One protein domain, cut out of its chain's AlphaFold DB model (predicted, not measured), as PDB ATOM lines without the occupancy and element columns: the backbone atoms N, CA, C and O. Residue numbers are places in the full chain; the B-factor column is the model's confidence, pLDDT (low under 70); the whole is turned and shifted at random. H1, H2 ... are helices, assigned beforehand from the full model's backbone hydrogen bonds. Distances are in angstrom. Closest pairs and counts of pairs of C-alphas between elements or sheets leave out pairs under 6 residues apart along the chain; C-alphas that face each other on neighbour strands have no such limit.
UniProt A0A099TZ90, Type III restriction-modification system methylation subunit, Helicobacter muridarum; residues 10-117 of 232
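This is residues 10 to 117 of the 232 residues of the protein "Type III restriction-modification system methylation subunit" of Helicobacter muridarum (UniProt A0A099TZ90). Helices H3 and H4 meet at their ends as a V, and H1 lies between the two arms, toward one side, and packs on both. Short H2 lies near the beginning of H3, away from the corner of the V, while residues 101 to 117, with short H5, stick out as a free tail. The printed part has 108 residues with five named helices, H1 to H5 in order along the chain, and no named strand; the class is all helix. It is loose, with a radius of gyration of the C-alphas of 18.0 A and spans of 54 by 41 by 24 A.

H1, residues 10 to 22, touches H3, residues 38 to 62, opposite ways at a shallow tilt of 21 degrees; the closest C-alphas, of Leu 22 and Glu 47, are 6.7 A apart, and H3 touches H1 with residues 43 to 54 alone. H1 also touches H4, residues 67 to 81, the same way at a steep tilt of 39 degrees; the closest C-alphas, of Phe 13 and Tyr 75, are 4.4 A apart. H2, residues 26 to 29, only just touches H3, with 3 pairs of C-alphas within 8 A, the closest being Ile 26 and Leu 43 at 7.6 A. H3 and H4 touch only at the corner, and only just, with 3 such pairs, the closest being Ile 61 and Ser 67 at 5.5 A. H5, residues 111 to 115, touches no helix. In H1, H3 and H4 every O i to N i+4 pair is within hydrogen-bond range; H5 has 0 of 1, with 1 of 2 O i to N i+3 pairs, and H2 is too short for an i+4 pair.

H1 begins at C-alpha 10 (209.918, 402.284, 474.033) and is 17.7 A long. H2 is four residues. H3 is 35.8 A long and H4 21.0 A. H5 ends at C-alpha 115 (235.255, 385.542, 464.389).

The C-alphas farthest apart, of Gly 32 and Tyr 104, are 55.1 A apart. The printed part has no cut, and the link from H4 to H5 is long, 29 residues. Mean pLDDT of the printed part is 74.0; residues 24 to 38 and 89 to 117 are under 70.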
ATOM      1  N   LYS A  10     210.067 402.688 475.437       93.31
ATOM      2  CA  LYS A  10     209.918 402.284 474.033       93.31
ATOM      3  C   LYS A  10     210.577 403.322 473.128       93.31
ATOM      4  O   LYS A  10     211.449 402.986 472.325       93.31
ATOM      5  N   LYS A  11     210.221 404.600 473.303       94.00
ATOM      6  CA  LYS A  11     210.827 405.706 472.543       94.00
ATOM      7  C   LYS A  11     212.328 405.830 472.813       94.00
ATOM      8  O   LYS A  11     213.105 405.977 471.869       94.00
ATOM      9  N   ALA A  12     212.741 405.740 474.078       92.94
ATOM     10  CA  ALA A  12     214.148 405.841 474.464       92.94
ATOM     11  C   ALA A  12     214.996 404.699 473.878       92.94
ATOM     12  O   ALA A  12     216.084 404.953 473.361       92.94
ATOM     13  N   PHE A  13     214.487 403.462 473.909       93.94
ATOM     14  CA  PHE A  13     215.139 402.307 473.297       93.94
ATOM     15  C   PHE A  13     215.339 402.508 471.795       93.94
ATOM     16  O   PHE A  13     216.464 402.390 471.322       93.94
ATOM     17  N   TYR A  14     214.282 402.851 471.049       93.25
ATOM     18  CA  TYR A  14     214.409 403.007 469.599       93.25
ATOM     19  C   TYR A  14     215.296 404.177 469.193       93.25
ATOM     20  O   TYR A  14     215.991 404.047 468.192       93.25
ATOM     21  N   SER A  15     215.311 405.276 469.955       91.19
ATOM     22  CA  SER A  15     216.270 406.363 469.725       91.19
ATOM     23  C   SER A  15     217.697 405.847 469.878       91.19
ATOM     24  O   SER A  15     218.479 405.945 468.943       91.19
ATOM     25  N   LYS A  16     218.008 405.192 471.006       89.81
ATOM     26  CA  LYS A  16     219.353 404.662 471.265       89.81
ATOM     27  C   LYS A  16     219.771 403.617 470.229       89.81
ATOM     28  O   LYS A  16     220.908 403.621 469.778       89.81
ATOM     29  N   LEU A  17     218.855 402.730 469.844       90.94
ATOM     30  CA  LEU A  17     219.094 401.725 468.813       90.94
ATOM     31  C   LEU A  17     219.363 402.380 467.449       90.94
ATOM     32  O   LEU A  17     220.265 401.942 466.742       90.94
ATOM     33  N   GLU A  18     218.593 403.404 467.078       89.00
ATOM     34  CA  GLU A  18     218.772 404.153 465.832       89.00
ATOM     35  C   GLU A  18     220.108 404.899 465.817       89.00
ATOM     36  O   GLU A  18     220.833 404.800 464.829       89.00
ATOM     37  N   ASP A  19     220.479 405.542 466.925       86.06
ATOM     38  CA  ASP A  19     221.752 406.248 467.078       86.06
ATOM     39  C   ASP A  19     222.937 405.274 466.981       86.06
ATOM     40  O   ASP A  19     223.825 405.464 466.156       86.06
ATOM     41  N   CYS A  20     222.912 404.171 467.742       84.94
ATOM     42  CA  CYS A  20     223.961 403.149 467.711       84.94
ATOM     43  C   CYS A  20     224.063 402.448 466.351       84.94
ATOM     44  O   CYS A  20     225.157 402.108 465.900       84.94
ATOM     45  N   TYR A  21     222.920 402.154 465.721       84.69
ATOM     46  CA  TYR A  21     222.900 401.370 464.494       84.69
ATOM     47  C   TYR A  21     223.152 402.230 463.271       84.69
ATOM     48  O   TYR A  21     223.944 401.812 462.444       84.69
ATOM     49  N   LEU A  22     222.512 403.388 463.101       82.00
ATOM     50  CA  LEU A  22     222.691 404.236 461.918       82.00
ATOM     51  C   LEU A  22     223.845 405.227 462.074       82.00
ATOM     52  O   LEU A  22     224.542 405.455 461.085       82.00
ATOM     53  N   GLY A  23     224.088 405.737 463.284       74.25
ATOM     54  CA  GLY A  23     224.984 406.868 463.517       74.25
ATOM     55  C   GLY A  23     224.414 408.156 462.915       74.25
ATOM     56  O   GLY A  23     223.205 408.389 462.936       74.25
ATOM     57  N   VAL A  24     225.282 408.986 462.327       65.69
ATOM     58  CA  VAL A  24     224.864 410.184 461.578       65.69
ATOM     59  C   VAL A  24     224.073 409.761 460.335       65.69
ATOM     60  O   VAL A  24     224.561 408.989 459.506       65.69
ATOM     61  N   LYS A  25     222.838 410.252 460.190       60.56
ATOM     62  CA  LYS A  25     221.956 409.881 459.075       60.56
ATOM     63  C   LYS A  25     222.505 410.441 457.764       60.56
ATOM     64  O   LYS A  25     222.735 411.638 457.647       60.56
ATOM     65  N   ILE A  26     222.605 409.607 456.721       55.12
ATOM     66  CA  ILE A  26     222.956 410.094 455.369       55.12
ATOM     67  C   ILE A  26     221.896 411.061 454.820       55.12
ATOM     68  O   ILE A  26     222.139 411.776 453.855       55.12
ATOM     69  N   ARG A  27     220.695 411.100 455.407       51.09
ATOM     70  CA  ARG A  27     219.619 411.954 454.898       51.09
ATOM     71  C   ARG A  27     219.968 413.439 454.879       51.09
ATOM     72  O   ARG A  27     219.471 414.136 454.002       51.09
ATOM     73  N   ASP A  28     220.898 413.870 455.722       51.59
ATOM     74  CA  ASP A  28     221.416 415.242 455.724       51.59
ATOM     75  C   ASP A  28     222.327 415.533 454.509       51.59
ATOM     76  O   ASP A  28     222.580 416.680 454.164       51.59
ATOM     77  N   PHE A  29     222.755 414.494 453.791       54.03
ATOM     78  CA  PHE A  29     223.619 414.560 452.610       54.03
ATOM     79  C   PHE A  29     222.835 414.409 451.291       54.03
ATOM     80  O   PHE A  29     223.420 414.495 450.212       54.03
ATOM     81  N   HIS A  30     221.514 414.176 451.336       48.25
ATOM     82  CA  HIS A  30     220.679 413.913 450.149       48.25
ATOM     83  C   HIS A  30     220.428 415.132 449.245       48.25
ATOM     84  O   HIS A  30     219.729 415.007 448.234       48.25
ATOM     85  N   GLN A  31     221.015 416.293 449.540       48.88
ATOM     86  CA  GLN A  31     220.889 417.477 448.697       48.88
ATOM     87  C   GLN A  31     221.927 417.449 447.556       48.88
ATOM     88  O   GLN A  31     222.997 418.039 447.617       48.88
ATOM     89  N   GLY A  32     221.585 416.732 446.482       47.62
ATOM     90  CA  GLY A  32     221.987 417.110 445.120       47.62
ATOM     91  C   GLY A  32     223.104 416.323 444.430       47.62
ATOM     92  O   GLY A  32     222.988 416.129 443.226       47.62
ATOM     93  N   ASN A  33     224.143 415.827 445.112       49.44
ATOM     94  CA  ASN A  33     225.326 415.298 444.397       49.44
ATOM     95  C   ASN A  33     226.027 414.099 445.066       49.44
ATOM     96  O   ASN A  33     227.253 414.001 445.098       49.44
ATOM     97  N   ILE A  34     225.267 413.113 445.554       51.47
ATOM     98  CA  ILE A  34     225.874 411.849 446.001       51.47
ATOM     99  C   ILE A  34     226.204 410.992 444.775       51.47
ATOM    100  O   ILE A  34     225.352 410.300 444.211       51.47
ATOM    101  N   ALA A  35     227.469 411.014 444.368       52.00
ATOM    102  CA  ALA A  35     228.012 409.954 443.535       52.00
ATOM    103  C   ALA A  35     227.884 408.603 444.268       52.00
ATOM    104  O   ALA A  35     228.110 408.504 445.473       52.00
ATOM    105  N   LYS A  36     227.488 407.561 443.529       60.03
ATOM    106  CA  LYS A  36     227.205 406.201 444.021       60.03
ATOM    107  C   LYS A  36     228.490 405.487 444.472       60.03
ATOM    108  O   LYS A  36     228.981 404.602 443.779       60.03
ATOM    109  N   SER A  37     229.059 405.876 445.608       65.31
ATOM    110  CA  SER A  37     230.190 405.166 446.218       65.31
ATOM    111  C   SER A  37     229.739 403.867 446.892       65.31
ATOM    112  O   SER A  37     228.593 403.741 447.335       65.31
ATOM    113  N   GLY A  38     230.648 402.895 447.024       68.12
ATOM    114  CA  GLY A  38     230.369 401.655 447.759       68.12
ATOM    115  C   GLY A  38     229.944 401.914 449.209       68.12
ATOM    116  O   GLY A  38     229.034 401.255 449.712       68.12
ATOM    117  N   PHE A  39     230.528 402.933 449.848       74.31
ATOM    118  CA  PHE A  39     230.181 403.354 451.204       74.31
ATOM    119  C   PHE A  39     228.762 403.937 451.297       74.31
ATOM    120  O   PHE A  39     227.973 403.490 452.129       74.31
ATOM    121  N   SER A  40     228.388 404.867 450.408       72.94
ATOM    122  CA  SER A  40     227.024 405.429 450.390       72.94
ATOM    123  C   SER A  40     225.959 404.359 450.117       72.94
ATOM    124  O   SER A  40     224.910 404.344 450.764       72.94
ATOM    125  N   ASN A  41     226.248 403.410 449.220       76.94
ATOM    126  CA  ASN A  41     225.353 402.293 448.938       76.94
ATOM    127  C   ASN A  41     225.199 401.359 450.147       76.94
ATOM    128  O   ASN A  41     224.078 400.986 450.493       76.94
ATOM    129  N   LEU A  42     226.302 401.017 450.822       78.69
ATOM    130  CA  LEU A  42     226.266 400.201 452.036       78.69
ATOM    131  C   LEU A  42     225.395 400.845 453.111       78.69
ATOM    132  O   LEU A  42     224.557 400.181 453.715       78.69
ATOM    133  N   LEU A  43     225.588 402.136 453.353       78.94
ATOM    134  CA  LEU A  43     224.834 402.842 454.374       78.94
ATOM    135  C   LEU A  43     223.340 402.967 454.002       78.94
ATOM    136  O   LEU A  43     222.493 402.845 454.885       78.94
ATOM    137  N   LYS A  44     222.994 403.101 452.711       79.56
ATOM    138  CA  LYS A  44     221.599 403.013 452.236       79.56
ATOM    139  C   LYS A  44     220.990 401.633 452.504       79.56
ATOM    140  O   LYS A  44     219.872 401.542 453.006       79.56
ATOM    141  N   ILE A  45     221.719 400.558 452.196       83.75
ATOM    142  CA  ILE A  45     221.281 399.180 452.485       83.75
ATOM    143  C   ILE A  45     221.082 399.001 453.993       83.75
ATOM    144  O   ILE A  45     220.065 398.464 454.428       83.75
ATOM    145  N   LYS A  46     222.023 399.503 454.796       85.12
ATOM    146  CA  LYS A  46     221.970 399.479 456.261       85.12
ATOM    147  C   LYS A  46     220.742 400.214 456.800       85.12
ATOM    148  O   LYS A  46     220.065 399.699 457.680       85.12
ATOM    149  N   GLU A  47     220.400 401.370 456.241       86.62
ATOM    150  CA  GLU A  47     219.197 402.123 456.608       86.62
ATOM    151  C   GLU A  47     217.890 401.386 456.263       86.62
ATOM    152  O   GLU A  47     216.958 401.325 457.074       86.62
ATOM    153  N   GLN A  48     217.821 400.785 455.075       87.88
ATOM    154  CA  GLN A  48     216.674 399.969 454.671       87.88
ATOM    155  C   GLN A  48     216.517 398.749 455.585       87.88
ATOM    156  O   GLN A  48     215.417 398.463 456.065       87.88
ATOM    157  N   TYR A  49     217.626 398.076 455.886       90.31
ATOM    158  CA  TYR A  49     217.642 396.944 456.804       90.31
ATOM    159  C   TYR A  49     217.223 397.352 458.220       90.31
ATOM    160  O   TYR A  49     216.430 396.655 458.851       90.31
ATOM    161  N   PHE A  50     217.671 398.514 458.702       91.44
ATOM    162  CA  PHE A  50     217.242 399.047 459.994       91.44
ATOM    163  C   PHE A  50     215.729 399.246 460.067       91.44
ATOM    164  O   PHE A  50     215.107 398.879 461.060       91.44
ATOM    165  N   THR A  51     215.125 399.780 459.003       91.19
ATOM    166  CA  THR A  51     213.669 399.970 458.928       91.19
ATOM    167  C   THR A  51     212.933 398.638 459.086       91.19
ATOM    168  O   THR A  51     211.978 398.548 459.858       91.19
ATOM    169  N   HIS A  52     213.419 397.589 458.416       93.38
ATOM    170  CA  HIS A  52     212.882 396.236 458.555       93.38
ATOM    171  C   HIS A  52     213.040 395.694 459.986       93.38
ATOM    172  O   HIS A  52     212.071 395.217 460.573       93.38
ATOM    173  N   ILE A  53     214.234 395.808 460.579       92.94
ATOM    174  CA  ILE A  53     214.500 395.341 461.950       92.94
ATOM    175  C   ILE A  53     213.657 396.089 462.982       92.94
ATOM    176  O   ILE A  53     213.113 395.463 463.886       92.94
ATOM    177  N   LYS A  54     213.502 397.408 462.843       93.06
ATOM    178  CA  LYS A  54     212.671 398.221 463.738       93.06
ATOM    179  C   LYS A  54     211.214 397.762 463.706       93.06
ATOM    180  O   LYS A  54     210.627 397.572 464.763       93.06
ATOM    181  N   ALA A  55     210.660 397.530 462.514       93.69
ATOM    182  CA  ALA A  55     209.295 397.025 462.360       93.69
ATOM    183  C   ALA A  55     209.128 395.607 462.931       93.69
ATOM    184  O   ALA A  55     208.134 395.324 463.597       93.69
ATOM    185  N   TYR A  56     210.113 394.734 462.701       94.81
ATOM    186  CA  TYR A  56     210.134 393.386 463.265       94.81
ATOM    187  C   TYR A  56     210.144 393.415 464.801       94.81
ATOM    188  O   TYR A  56     209.281 392.810 465.427       94.81
ATOM    189  N   LEU A  57     211.066 394.168 465.411       93.06
ATOM    190  CA  LEU A  57     211.161 394.294 466.868       93.06
ATOM    191  C   LEU A  57     209.886 394.881 467.478       93.06
ATOM    192  O   LEU A  57     209.448 394.408 468.523       93.06
ATOM    193  N   ASP A  58     209.276 395.874 466.826       92.81
ATOM    194  CA  ASP A  58     208.051 396.489 467.337       92.81
ATOM    195  C   ASP A  58     206.904 395.489 467.391       92.81
ATOM    196  O   ASP A  58     206.211 395.402 468.403       92.81
ATOM    197  N   LYS A  59     206.761 394.680 466.336       93.62
ATOM    198  CA  LYS A  59     205.760 393.619 466.276       93.62
ATOM    199  C   LYS A  59     205.969 392.589 467.387       93.62
ATOM    200  O   LYS A  59     205.028 392.326 468.126       93.62
ATOM    201  N   GLU A  60     207.180 392.046 467.510       93.75
ATOM    202  CA  GLU A  60     207.478 390.960 468.454       93.75
ATOM    203  C   GLU A  60     207.393 391.415 469.917       93.75
ATOM    204  O   GLU A  60     206.864 390.703 470.766       93.75
ATOM    205  N   ILE A  61     207.874 392.620 470.240       91.69
ATOM    206  CA  ILE A  61     207.898 393.096 471.632       91.69
ATOM    207  C   ILE A  61     206.523 393.611 472.057       91.69
ATOM    208  O   ILE A  61     206.129 393.426 473.206       91.69
ATOM    209  N   THR A  62     205.774 394.275 471.171       89.31
ATOM    210  CA  THR A  62     204.444 394.797 471.526       89.31
ATOM    211  C   THR A  62     203.395 393.691 471.673       89.31
ATOM    212  O   THR A  62     202.433 393.898 472.408       89.31
ATOM    213  N   SER A  63     203.592 392.508 471.077       85.81
ATOM    214  CA  SER A  63     202.738 391.341 471.343       85.81
ATOM    215  C   SER A  63     202.936 390.709 472.726       85.81
ATOM    216  O   SER A  63     202.105 389.902 473.141       85.81
ATOM    217  N   GLU A  64     203.993 391.069 473.454       89.81
ATOM    218  CA  GLU A  64     204.298 390.497 474.767       89.81
ATOM    219  C   GLU A  64     203.567 391.209 475.911       89.81
ATOM    220  O   GLU A  64     203.514 392.442 475.990       89.81
ATOM    221  N   LEU A  65     203.089 390.424 476.884       83.31
ATOM    222  CA  LEU A  65     202.382 390.930 478.070       83.31
ATOM    223  C   LEU A  65     203.256 391.875 478.918       83.31
ATOM    224  O   LEU A  65     202.742 392.780 479.570       83.31
ATOM    225  N   GLN A  66     204.579 391.680 478.892       89.69
ATOM    226  CA  GLN A  66     205.575 392.442 479.660       89.69
ATOM    227  C   GLN A  66     206.404 393.390 478.775       89.69
ATOM    228  O   GLN A  66     207.579 393.648 479.047       89.69
ATOM    229  N   SER A  67     205.808 393.909 477.697       87.88
ATOM    230  CA  SER A  67     206.489 394.775 476.722       87.88
ATOM    231  C   SER A  67     207.225 395.964 477.361       87.88
ATOM    232  O   SER A  67     208.354 396.264 476.974       87.88
ATOM    233  N   HIS A  68     206.645 396.604 478.383       90.44
ATOM    234  CA  HIS A  68     207.278 397.720 479.098       90.44
ATOM    235  C   HIS A  68     208.612 397.327 479.756       90.44
ATOM    236  O   HIS A  68     209.623 398.010 479.570       90.44
ATOM    237  N   ASP A  69     208.639 396.201 480.471       91.88
ATOM    238  CA  ASP A  69     209.842 395.693 481.138       91.88
ATOM    239  C   ASP A  69     210.916 395.275 480.134       91.88
ATOM    240  O   ASP A  69     212.112 395.475 480.371       91.88
ATOM    241  N   ILE A  70     210.498 394.719 478.992       93.62
ATOM    242  CA  ILE A  70     211.400 394.375 477.892       93.62
ATOM    243  C   ILE A  70     212.065 395.646 477.352       93.62
ATOM    244  O   ILE A  70     213.294 395.697 477.274       93.62
ATOM    245  N   TYR A  71     211.292 396.698 477.058       94.81
ATOM    246  CA  TYR A  71     211.845 397.972 476.587       94.81
ATOM    247  C   TYR A  71     212.793 398.616 477.605       94.81
ATOM    248  O   TYR A  71     213.851 399.112 477.217       94.81
ATOM    249  N   ASN A  72     212.470 398.568 478.900       93.38
ATOM    250  CA  ASN A  72     213.352 399.074 479.952       93.38
ATOM    251  C   ASN A  72     214.695 398.320 479.987       93.38
ATOM    252  O   ASN A  72     215.765 398.937 479.999       93.38
ATOM    253  N   LYS A  73     214.662 396.981 479.932       92.81
ATOM    254  CA  LYS A  73     215.876 396.144 479.906       92.81
ATOM    255  C   LYS A  73     216.713 396.384 478.654       92.81
ATOM    256  O   LYS A  73     217.929 396.530 478.763       92.81
ATOM    257  N   LEU A  74     216.073 396.464 477.487       93.31
ATOM    258  CA  LEU A  74     216.747 396.745 476.221       93.31
ATOM    259  C   LEU A  74     217.399 398.126 476.238       93.31
ATOM    260  O   LEU A  74     218.591 398.235 475.965       93.31
ATOM    261  N   TYR A  75     216.662 399.167 476.629       92.50
ATOM    262  CA  TYR A  75     217.227 400.506 476.768       92.50
ATOM    263  C   TYR A  75     218.426 400.506 477.724       92.50
ATOM    264  O   TYR A  75     219.497 400.989 477.365       92.50
ATOM    265  N   THR A  76     218.277 399.902 478.906       88.94
ATOM    266  CA  THR A  76     219.350 399.826 479.907       88.94
ATOM    267  C   THR A  76     220.585 399.114 479.362       88.94
ATOM    268  O   THR A  76     221.704 399.556 479.623       88.94
ATOM    269  N   PHE A  77     220.406 398.037 478.593       88.19
ATOM    270  CA  PHE A  77     221.508 397.321 477.958       88.19
ATOM    271  C   PHE A  77     222.237 398.203 476.934       88.19
ATOM    272  O   PHE A  77     223.446 398.401 477.042       88.19
ATOM    273  N   PHE A  78     221.503 398.773 475.975       88.88
ATOM    274  CA  PHE A  78     222.089 399.606 474.920       88.88
ATOM    275  C   PHE A  78     222.769 400.853 475.488       88.88
ATOM    276  O   PHE A  78     223.826 401.249 475.011       88.88
ATOM    277  N   ASP A  79     222.201 401.449 476.532       85.12
ATOM    278  CA  ASP A  79     222.768 402.637 477.161       85.12
ATOM    279  C   ASP A  79     223.992 402.335 478.034       85.12
ATOM    280  O   ASP A  79     224.936 403.117 478.069       85.12
ATOM    281  N   SER A  80     224.005 401.183 478.712       81.69
ATOM    282  CA  SER A  80     225.081 400.827 479.647       81.69
ATOM    283  C   SER A  80     226.311 400.213 478.990       81.69
ATOM    284  O   SER A  80     227.387 400.247 479.592       81.69
ATOM    285  N   TYR A  81     226.130 399.548 477.846       79.00
ATOM    286  CA  TYR A  81     227.160 398.678 477.279       79.00
ATOM    287  C   TYR A  81     227.610 399.083 475.882       79.00
ATOM    288  O   TYR A  81     228.665 398.615 475.466       79.00
ATOM    289  N   LEU A  82     226.858 399.917 475.158       82.31
ATOM    290  CA  LEU A  82     227.223 400.342 473.808       82.31
ATOM    291  C   LEU A  82     227.544 401.839 473.776       82.31
ATOM    292  O   LEU A  82     226.875 402.648 474.420       82.31
ATOM    293  N   ASN A  83     228.564 402.211 473.001       76.38
ATOM    294  CA  ASN A  83     228.816 403.612 472.663       76.38
ATOM    295  C   ASN A  83     227.959 404.080 471.478       76.38
ATOM    296  O   ASN A  83     227.148 403.337 470.923       76.38
ATOM    297  N   GLU A  84     228.175 405.329 471.078       73.25
ATOM    298  CA  GLU A  84     227.526 405.983 469.937       73.25
ATOM    299  C   GLU A  84     227.667 405.190 468.629       73.25
ATOM    300  O   GLU A  84     226.766 405.206 467.805       73.25
ATOM    301  N   SER A  85     228.747 404.421 468.467       70.06
ATOM    302  CA  SER A  85     228.982 403.576 467.288       70.06
ATOM    303  C   SER A  85     228.385 402.165 467.405       70.06
ATOM    304  O   SER A  85     228.671 401.311 466.565       70.06
ATOM    305  N   GLY A  86     227.635 401.869 468.473       73.56
ATOM    306  CA  GLY A  86     227.064 400.543 468.727       73.56
ATOM    307  C   GLY A  86     228.098 399.474 469.094       73.56
ATOM    308  O   GLY A  86     227.783 398.284 469.103       73.56
ATOM    309  N   THR A  87     229.335 399.878 469.395       73.19
ATOM    310  CA  THR A  87     230.395 398.959 469.821       73.19
ATOM    311  C   THR A  87     230.387 398.807 471.340       73.19
ATOM    312  O   THR A  87     230.100 399.788 472.037       73.19
ATOM    313  N   PRO A  88     230.702 397.611 471.874       73.25
ATOM    314  CA  PRO A  88     230.830 397.425 473.310       73.25
ATOM    315  C   PRO A  88     231.828 398.424 473.904       73.25
ATOM    316  O   PRO A  88     232.992 398.457 473.502       73.25
ATOM    317  N   PHE A  89     231.370 399.254 474.838       66.44
ATOM    318  CA  PHE A  89     232.154 400.335 475.425       66.44
ATOM    319  C   PHE A  89     232.045 400.292 476.944       66.44
ATOM    320  O   PHE A  89     231.005 400.575 477.531       66.44
ATOM    321  N   PHE A  90     233.145 399.889 477.575       63.25
ATOM    322  CA  PHE A  90     233.148 399.444 478.966       63.25
ATOM    323  C   PHE A  90     233.714 400.467 479.956       63.25
ATOM    324  O   PHE A  90     233.741 400.201 481.154       63.25
ATOM    325  N   THR A  91     234.163 401.639 479.488       56.53
ATOM    326  CA  THR A  91     234.823 402.638 480.350       56.53
ATOM    327  C   THR A  91     233.884 403.220 481.408       56.53
ATOM    328  O   THR A  91     234.340 403.578 482.487       56.53
ATOM    329  N   ASN A  92     232.578 403.263 481.126       53.47
ATOM    330  CA  ASN A  92     231.551 403.782 482.037       53.47
ATOM    331  C   ASN A  92     230.724 402.675 482.706       53.47
ATOM    332  O   ASN A  92     229.743 402.968 483.386       53.47
ATOM    333  N   THR A  93     231.073 401.399 482.515       58.25
ATOM    334  CA  THR A  93     230.330 400.301 483.133       58.25
ATOM    335  C   THR A  93     230.785 400.128 484.590       58.25
ATOM    336  O   THR A  93     231.950 399.808 484.823       58.25
ATOM    337  N   PRO A  94     229.900 400.292 485.595       63.12
ATOM    338  CA  PRO A  94     230.273 400.071 486.989       63.12
ATOM    339  C   PRO A  94     230.811 398.655 487.227       63.12
ATOM    340  O   PRO A  94     230.251 397.683 486.716       63.12
ATOM    341  N   ILE A  95     231.856 398.536 488.054       59.00
ATOM    342  CA  ILE A  95     232.592 397.282 488.319       59.00
ATOM    343  C   ILE A  95     231.660 396.122 488.721       59.00
ATOM    344  O   ILE A  95     231.875 394.985 488.306       59.00
ATOM    345  N   TYR A  96     230.576 396.401 489.455       64.94
ATOM    346  CA  TYR A  96     229.613 395.387 489.906       64.94
ATOM    347  C   TYR A  96     228.820 394.708 488.774       64.94
ATOM    348  O   TYR A  96     228.143 393.712 489.021       64.94
ATOM    349  N   LYS A  97     228.889 395.211 487.532       60.91
ATOM    350  CA  LYS A  97     228.222 394.596 486.374       60.91
ATOM    351  C   LYS A  97     228.980 393.385 485.794       60.91
ATOM    352  O   LYS A  97     228.472 392.792 484.851       60.91
ATOM    353  N   ASN A  98     230.146 393.003 486.346       56.56
ATOM    354  CA  ASN A  98     230.870 391.741 486.067       56.56
ATOM    355  C   ASN A  98     231.017 391.383 484.568       56.56
ATOM    356  O   ASN A  98     230.875 390.233 484.165       56.56
ATOM    357  N   ILE A  99     231.304 392.382 483.735       55.78
ATOM    358  CA  ILE A  99     231.338 392.283 482.264       55.78
ATOM    359  C   ILE A  99     232.599 391.638 481.674       55.78
ATOM    360  O   ILE A  99     232.587 391.219 480.518       55.78
ATOM    361  N   TYR A 100     233.695 391.566 482.430       54.03
ATOM    362  CA  TYR A 100     234.938 390.979 481.937       54.03
ATOM    363  C   TYR A 100     234.904 389.461 482.110       54.03
ATOM    364  O   TYR A 100     234.854 388.947 483.229       54.03
ATOM    365  N   ALA A 101     234.977 388.729 480.997       51.22
ATOM    366  CA  ALA A 101     235.245 387.300 481.042       51.22
ATOM    367  C   ALA A 101     236.656 387.075 481.606       51.22
ATOM    368  O   ALA A 101     237.631 387.635 481.105       51.22
ATOM    369  N   LYS A 102     236.779 386.248 482.648       50.19
ATOM    370  CA  LYS A 102     238.088 385.815 483.147       50.19
ATOM    371  C   LYS A 102     238.761 384.980 482.054       50.19
ATOM    372  O   LYS A 102     238.258 383.925 481.673       50.19
ATOM    373  N   VAL A 103     239.879 385.465 481.520       50.66
ATOM    374  CA  VAL A 103     240.694 384.715 480.559       50.66
ATOM    375  C   VAL A 103     241.559 383.746 481.356       50.66
ATOM    376  O   VAL A 103     242.491 384.151 482.041       50.66
ATOM    377  N   TYR A 104     241.211 382.460 481.312       52.25
ATOM    378  CA  TYR A 104     241.866 381.430 482.123       52.25
ATOM    379  C   TYR A 104     243.105 380.804 481.455       52.25
ATOM    380  O   TYR A 104     243.802 380.035 482.111       52.25
ATOM    381  N   ASN A 105     243.393 381.080 480.170       54.75
ATOM    382  CA  ASN A 105     244.555 380.495 479.488       54.75
ATOM    383  C   ASN A 105     245.004 381.275 478.228       54.75
ATOM    384  O   ASN A 105     244.166 381.644 477.408       54.75
ATOM    385  N   ASN A 106     246.321 381.439 478.042       55.72
ATOM    386  CA  ASN A 106     246.971 382.154 476.925       55.72
ATOM    387  C   ASN A 106     247.018 381.362 475.597       55.72
ATOM    388  O   ASN A 106     247.485 381.879 474.589       55.72
ATOM    389  N   SER A 107     246.579 380.098 475.569       57.69
ATOM    390  CA  SER A 107     246.836 379.183 474.439       57.69
ATOM    391  C   SER A 107     245.741 379.102 473.363       57.69
ATOM    392  O   SER A 107     245.867 378.304 472.435       57.69
ATOM    393  N   LYS A 108     244.659 379.893 473.451       53.56
ATOM    394  CA  LYS A 108     243.507 379.846 472.514       53.56
ATOM    395  C   LYS A 108     243.201 381.188 471.832       53.56
ATOM    396  O   LYS A 108     242.042 381.520 471.569       53.56
ATOM    397  N   ASP A 109     244.245 381.934 471.493       52.22
ATOM    398  CA  ASP A 109     244.141 383.230 470.807       52.22
ATOM    399  C   ASP A 109     243.885 383.114 469.284       52.22
ATOM    400  O   ASP A 109     243.916 384.082 468.536       52.22
ATOM    401  N   THR A 110     243.584 381.910 468.784       52.12
ATOM    402  CA  THR A 110     243.134 381.679 467.397       52.12
ATOM    403  C   THR A 110     241.630 381.905 467.218       52.12
ATOM    404  O   THR A 110     241.143 382.042 466.097       52.12
ATOM    405  N   SER A 111     240.873 381.975 468.319       54.88
ATOM    406  CA  SER A 111     239.416 382.148 468.299       54.88
ATOM    407  C   SER A 111     238.965 383.542 467.844       54.88
ATOM    408  O   SER A 111     237.876 383.667 467.282       54.88
ATOM    409  N   LEU A 112     239.797 384.577 468.027       51.41
ATOM    410  CA  LEU A 112     239.526 385.923 467.511       51.41
ATOM    411  C   LEU A 112     239.588 385.970 465.977       51.41
ATOM    412  O   LEU A 112     238.733 386.599 465.360       51.41
ATOM    413  N   PHE A 113     240.535 385.256 465.363       50.62
ATOM    414  CA  PHE A 113     240.738 385.259 463.908       50.62
ATOM    415  C   PHE A 113     239.574 384.625 463.129       50.62
ATOM    416  O   PHE A 113     239.186 385.135 462.082       50.62
ATOM    417  N   TYR A 114     238.950 383.561 463.646       52.31
ATOM    418  CA  TYR A 114     237.773 382.964 462.995       52.31
ATOM    419  C   TYR A 114     236.514 383.831 463.127       52.31
ATOM    420  O   TYR A 114     235.657 383.816 462.245       52.31
ATOM    421  N   LYS A 115     236.396 384.628 464.200       52.97
ATOM    422  CA  LYS A 115     235.255 385.542 464.389       52.97
ATOM    423  C   LYS A 115     235.266 386.715 463.413       52.97
ATOM    424  O   LYS A 115     234.208 387.272 463.133       52.97
ATOM    425  N   THR A 116     236.432 387.077 462.885       49.16
ATOM    426  CA  THR A 116     236.589 388.182 461.936       49.16
ATOM    427  C   THR A 116     236.610 387.735 460.472       49.16
ATOM    428  O   THR A 116     236.614 388.591 459.594       49.16
ATOM    429  N   GLN A 117     236.537 386.426 460.184       52.56
ATOM    430  CA  GLN A 117     236.604 385.867 458.823       52.56
ATOM    431  C   GLN A 117     235.534 386.431 457.867       52.56
ATOM    432  O   GLN A 117     235.786 386.555 456.672       52.56
TER     433      GLN A 117